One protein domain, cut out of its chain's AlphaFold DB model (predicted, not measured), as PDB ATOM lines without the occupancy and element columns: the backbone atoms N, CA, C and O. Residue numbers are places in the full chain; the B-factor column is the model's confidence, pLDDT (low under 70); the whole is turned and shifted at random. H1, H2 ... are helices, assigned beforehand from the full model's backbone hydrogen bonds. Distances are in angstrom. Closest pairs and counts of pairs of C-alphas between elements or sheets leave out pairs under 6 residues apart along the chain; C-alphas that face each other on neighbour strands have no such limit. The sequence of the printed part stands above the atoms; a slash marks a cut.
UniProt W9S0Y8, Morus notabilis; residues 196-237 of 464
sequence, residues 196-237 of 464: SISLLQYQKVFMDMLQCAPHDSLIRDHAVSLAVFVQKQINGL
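AT A GLANCE: This is residues 196 to 237 of the 464 residues of a protein of Morus notabilis (UniProt W9S0Y8). The long helix H2 and the shorter helix H1 form the two arms of a wide, open V, with the link of residues 212 to 216 at its point. The space between the arms is empty, and their far ends, at Leu 237 and Ile 197, spread away from each other. The printed part has 42 residues with two named helices, H1 and then H2 along the chain, and no named strand; its class is all helix. The whole is loose, with a radius of gyration of the C-alphas of 12.9 A, and flat, spanning 35 by 27 by 12 A.

HOW THE PARTS SIT: Start with H2, residues 217 to 237, and then look back to H1, residues 197 to 211. The two helices are apart, with no C-alpha of the one within 8 A of the other. A tight link of five residues joins them. Residues 224 to 237, which belong to H2, stand free, as do residues 196 to 208, of which 197 to 208 belong to H1. In both helices every O i to N i+4 pair is within hydrogen-bond range.

IN THESE COORDINATES: Find C-alpha 217 at (48.195, -4.146, 15.369); from there H2 runs 30.2 A over 21 residues to C-alpha 237 at (25.743, 6.453, 32.486), with z rising. H1 has 15 residues and runs 20.7 A from C-alpha 197 at (57.074, 20.250, 29.035) to C-alpha 211 at (47.213, 10.149, 13.936), with z falling.

THE WHOLE: The two C-alphas farthest apart are those of Ile 197 and Gly 236, at 35.7 A. The printed part, residues 196 to 237, has no cut. The mean pLDDT of the printed part is 78.7; look at residues 212 to 217 and residue 220 for values under 70, where the model's confidence is low.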
ATOM      1  N   SER A 196      53.237  21.287  31.861       79.00
ATOM      2  CA  SER A 196      54.681  21.028  31.925       79.00
ATOM      3  C   SER A 196      55.205  20.500  30.596       79.00
ATOM      4  O   SER A 196      54.469  19.839  29.868       79.00
ATOM      5  N   ILE A 197      56.489  20.715  30.302       80.00
ATOM      6  CA  ILE A 197      57.074  20.250  29.035       80.00
ATOM      7  C   ILE A 197      56.957  18.724  28.897       80.00
ATOM      8  O   ILE A 197      56.558  18.247  27.840       80.00
ATOM      9  N   SER A 198      57.140  17.967  29.985       82.12
ATOM     10  CA  SER A 198      56.884  16.516  30.017       82.12
ATOM     11  C   SER A 198      55.442  16.139  29.624       82.12
ATOM     12  O   SER A 198      55.222  15.150  28.931       82.12
ATOM     13  N   LEU A 199      54.446  16.928  30.050       82.31
ATOM     14  CA  LEU A 199      53.031  16.689  29.752       82.31
ATOM     15  C   LEU A 199      52.685  17.123  28.325       82.31
ATOM     16  O   LEU A 199      51.950  16.413  27.649       82.31
ATOM     17  N   LEU A 200      53.249  18.236  27.847       81.31
ATOM     18  CA  LEU A 200      53.132  18.680  26.455       81.31
ATOM     19  C   LEU A 200      53.711  17.656  25.484       81.31
ATOM     20  O   LEU A 200      53.077  17.329  24.488       81.31
ATOM     21  N   GLN A 201      54.897  17.124  25.782       80.38
ATOM     22  CA  GLN A 201      55.523  16.084  24.971       80.38
ATOM     23  C   GLN A 201      54.739  14.778  25.028       80.38
ATOM     24  O   GLN A 201      54.504  14.188  23.980       80.38
ATOM     25  N   TYR A 202      54.269  14.359  26.208       82.75
ATOM     26  CA  TYR A 202      53.376  13.206  26.330       82.75
ATOM     27  C   TYR A 202      52.102  13.385  25.490       82.75
ATOM     28  O   TYR A 202      51.758  12.503  24.712       82.75
ATOM     29  N   GLN A 203      51.438  14.543  25.587       82.81
ATOM     30  CA  GLN A 203      50.249  14.866  24.795       82.81
ATOM     31  C   GLN A 203      50.550  14.882  23.294       82.81
ATOM     32  O   GLN A 203      49.774  14.326  22.525       82.81
ATOM     33  N   LYS A 204      51.678  15.466  22.875       83.12
ATOM     34  CA  LYS A 204      52.111  15.476  21.475       83.12
ATOM     35  C   LYS A 204      52.355  14.055  20.961       83.12
ATOM     36  O   LYS A 204      51.708  13.652  20.010       83.12
ATOM     37  N   VAL A 205      53.200  13.276  21.636       81.62
ATOM     38  CA  VAL A 205      53.516  11.883  21.275       81.62
ATOM     39  C   VAL A 205      52.264  10.998  21.274       81.62
ATOM     40  O   VAL A 205      52.124  10.124  20.422       81.62
ATOM     41  N   PHE A 206      51.321  11.236  22.189       80.19
ATOM     42  CA  PHE A 206      50.028  10.555  22.211       80.19
ATOM     43  C   PHE A 206      49.146  10.937  21.011       80.19
ATOM     44  O   PHE A 206      48.583  10.054  20.370       80.19
ATOM     45  N   MET A 207      49.059  12.224  20.662       82.44
ATOM     46  CA  MET A 207      48.343  12.681  19.465       82.44
ATOM     47  C   MET A 207      48.994  12.172  18.173       82.44
ATOM     48  O   MET A 207      48.278  11.728  17.278       82.44
ATOM     49  N   ASP A 208      50.325  12.159  18.101       79.25
ATOM     50  CA  ASP A 208      51.091  11.618  16.978       79.25
ATOM     51  C   ASP A 208      50.835  10.100  16.839       79.25
ATOM     52  O   ASP A 208      50.586   9.625  15.734       79.25
ATOM     53  N   MET A 209      50.770   9.344  17.947       75.50
ATOM     54  CA  MET A 209      50.349   7.929  17.951       75.50
ATOM     55  C   MET A 209      48.877   7.715  17.561       75.50
ATOM     56  O   MET A 209      48.548   6.668  17.010       75.50
ATOM     57  N   LEU A 210      47.976   8.660  17.844       72.81
ATOM     58  CA  LEU A 210      46.577   8.574  17.403       72.81
ATOM     59  C   LEU A 210      46.419   8.875  15.906       72.81
ATOM     60  O   LEU A 210      45.555   8.285  15.259       72.81
ATOM     61  N   GLN A 211      47.232   9.781  15.357       74.19
ATOM     62  CA  GLN A 211      47.213  10.149  13.936       74.19
ATOM     63  C   GLN A 211      47.971   9.135  13.067       74.19
ATOM     64  O   GLN A 211      47.508   8.774  11.986       74.19
ATOM     65  N   CYS A 212      49.097   8.631  13.569       68.50
ATOM     66  CA  CYS A 212      49.965   7.647  12.936       68.50
ATOM     67  C   CYS A 212      50.148   6.454  13.882       68.50
ATOM     68  O   CYS A 212      51.204   6.278  14.495       68.50
ATOM     69  N   ALA A 213      49.103   5.631  14.012       61.28
ATOM     70  CA  ALA A 213      49.163   4.422  14.828       61.28
ATOM     71  C   ALA A 213      50.333   3.524  14.381       61.28
ATOM     72  O   ALA A 213      50.493   3.311  13.172       61.28
ATOM     73  N   PRO A 214      51.134   2.973  15.317       63.00
ATOM     74  CA  PRO A 214      52.216   2.064  14.961       63.00
ATOM     75  C   PRO A 214      51.672   0.895  14.132       63.00
ATOM     76  O   PRO A 214      50.551   0.430  14.346       63.00
ATOM     77  N   HIS A 215      52.473   0.413  13.179       61.16
ATOM     78  CA  HIS A 215      52.066  -0.666  12.270       61.16
ATOM     79  C   HIS A 215      51.714  -1.976  12.997       61.16
ATOM     80  O   HIS A 215      51.008  -2.815  12.438       61.16
ATOM     81  N   ASP A 216      52.171  -2.127  14.241       64.06
ATOM     82  CA  ASP A 216      51.912  -3.274  15.100       64.06
ATOM     83  C   ASP A 216      50.469  -3.258  15.639       64.06
ATOM     84  O   ASP A 216      50.066  -2.377  16.409       64.06
ATOM     85  N   SER A 217      49.650  -4.216  15.196       68.19
ATOM     86  CA  SER A 217      48.195  -4.146  15.369       68.19
ATOM     87  C   SER A 217      47.751  -4.256  16.826       68.19
ATOM     88  O   SER A 217      46.780  -3.615  17.206       68.19
ATOM     89  N   LEU A 218      48.476  -5.002  17.664       71.56
ATOM     90  CA  LEU A 218      48.059  -5.317  19.036       71.56
ATOM     91  C   LEU A 218      47.856  -4.078  19.920       71.56
ATOM     92  O   LEU A 218      46.869  -4.010  20.654       71.56
ATOM     93  N   ILE A 219      48.748  -3.085  19.841       70.12
ATOM     94  CA  ILE A 219      48.643  -1.859  20.654       70.12
ATOM     95  C   ILE A 219      47.452  -1.016  20.186       70.12
ATOM     96  O   ILE A 219      46.673  -0.530  21.008       70.12
ATOM     97  N   ARG A 220      47.268  -0.890  18.866       68.75
ATOM     98  CA  ARG A 220      46.137  -0.172  18.266       68.75
ATOM     99  C   ARG A 220      44.808  -0.848  18.600       68.75
ATOM    100  O   ARG A 220      43.877  -0.177  19.032       68.75
ATOM    101  N   ASP A 221      44.724  -2.163  18.442       78.94
ATOM    102  CA  ASP A 221      43.501  -2.929  18.666       78.94
ATOM    103  C   ASP A 221      43.135  -2.934  20.169       78.94
ATOM    104  O   ASP A 221      41.960  -2.803  20.521       78.94
ATOM    105  N   HIS A 222      44.129  -2.955  21.072       80.44
ATOM    106  CA  HIS A 222      43.922  -2.744  22.510       80.44
ATOM    107  C   HIS A 222      43.438  -1.319  22.833       80.44
ATOM    108  O   HIS A 222      42.462  -1.163  23.568       80.44
ATOM    109  N   ALA A 223      44.056  -0.283  22.256       78.19
ATOM    110  CA  ALA A 223      43.656   1.110  22.463       78.19
ATOM    111  C   ALA A 223      42.233   1.394  21.947       78.19
ATOM    112  O   ALA A 223      41.440   2.032  22.641       78.19
ATOM    113  N   VAL A 224      41.870   0.865  20.773       81.81
ATOM    114  CA  VAL A 224      40.509   0.947  20.217       81.81
ATOM    115  C   VAL A 224      39.514   0.188  21.096       81.81
ATOM    116  O   VAL A 224      38.445   0.718  21.399       81.81
ATOM    117  N   SER A 225      39.863  -1.013  21.570       83.94
ATOM    118  CA  SER A 225      39.025  -1.783  22.499       83.94
ATOM    119  C   SER A 225      38.773  -1.023  23.807       83.94
ATOM    120  O   SER A 225      37.624  -0.902  24.242       83.94
ATOM    121  N   LEU A 226      39.816  -0.420  24.391       84.44
ATOM    122  CA  LEU A 226      39.719   0.401  25.599       84.44
ATOM    123  C   LEU A 226      38.867   1.660  25.369       84.44
ATOM    124  O   LEU A 226      37.998   1.965  26.186       84.44
ATOM    125  N   ALA A 227      39.050   2.357  24.244       85.38
ATOM    126  CA  ALA A 227      38.248   3.524  23.884       85.38
ATOM    127  C   ALA A 227      36.761   3.167  23.710       85.38
ATOM    128  O   ALA A 227      35.892   3.846  24.259       85.38
ATOM    129  N   VAL A 228      36.449   2.060  23.024       87.25
ATOM    130  CA  VAL A 228      35.074   1.551  22.872       87.25
ATOM    131  C   VAL A 228      34.485   1.116  24.218       87.25
ATOM    132  O   VAL A 228      33.303   1.357  24.470       87.25
ATOM    133  N   PHE A 229      35.278   0.509  25.102       88.88
ATOM    134  CA  PHE A 229      34.855   0.140  26.454       88.88
ATOM    135  C   PHE A 229      34.501   1.373  27.300       88.88
ATOM    136  O   PHE A 229      33.405   1.437  27.861       88.88
ATOM    137  N   VAL A 230      35.372   2.386  27.332       88.88
ATOM    138  CA  VAL A 230      35.120   3.655  28.036       88.88
ATOM    139  C   VAL A 230      33.905   4.377  27.443       88.88
ATOM    140  O   VAL A 230      33.021   4.794  28.191       88.88
ATOM    141  N   GLN A 231      33.783   4.445  26.113       87.38
ATOM    142  CA  GLN A 231      32.623   5.043  25.447       87.38
ATOM    143  C   GLN A 231      31.316   4.313  25.788       87.38
ATOM    144  O   GLN A 231      30.293   4.963  25.999       87.38
ATOM    145  N   LYS A 232      31.329   2.975  25.883       88.50
ATOM    146  CA  LYS A 232      30.165   2.189  26.328       88.50
ATOM    147  C   LYS A 232      29.772   2.518  27.768       88.50
ATOM    148  O   LYS A 232      28.583   2.688  28.018       88.50
ATOM    149  N   GLN A 233      30.734   2.660  28.683       87.56
ATOM    150  CA  GLN A 233      30.440   3.053  30.066       87.56
ATOM    151  C   GLN A 233      29.866   4.474  30.153       87.56
ATOM    152  O   GLN A 233      28.836   4.675  30.793       87.56
ATOM    153  N   ILE A 234      30.455   5.444  29.443       84.50
ATOM    154  CA  ILE A 234      29.933   6.819  29.373       84.50
ATOM    155  C   ILE A 234      28.511   6.830  28.792       84.50
ATOM    156  O   ILE A 234      27.618   7.450  29.365       84.50
ATOM    157  N   ASN A 235      28.267   6.110  27.693       83.50
ATOM    158  CA  ASN A 235      26.942   6.028  27.075       83.50
ATOM    159  C   ASN A 235      25.911   5.352  27.994       83.50
ATOM    160  O   ASN A 235      24.769   5.806  28.042       83.50
ATOM    161  N   GLY A 236      26.312   4.321  28.748       82.69
ATOM    162  CA  GLY A 236      25.502   3.700  29.799       82.69
ATOM    163  C   GLY A 236      25.054   4.723  30.842       82.69
ATOM    164  O   GLY A 236      23.854   4.970  30.970       82.69
ATOM    165  N   LEU A 237      26.004   5.418  31.475       77.88
ATOM    166  CA  LEU A 237      25.743   6.453  32.486       77.88
ATOM    167  C   LEU A 237      24.880   7.612  31.945       77.88
ATOM    168  O   LEU A 237      23.974   8.101  32.621       77.88
TER     169      LEU A 237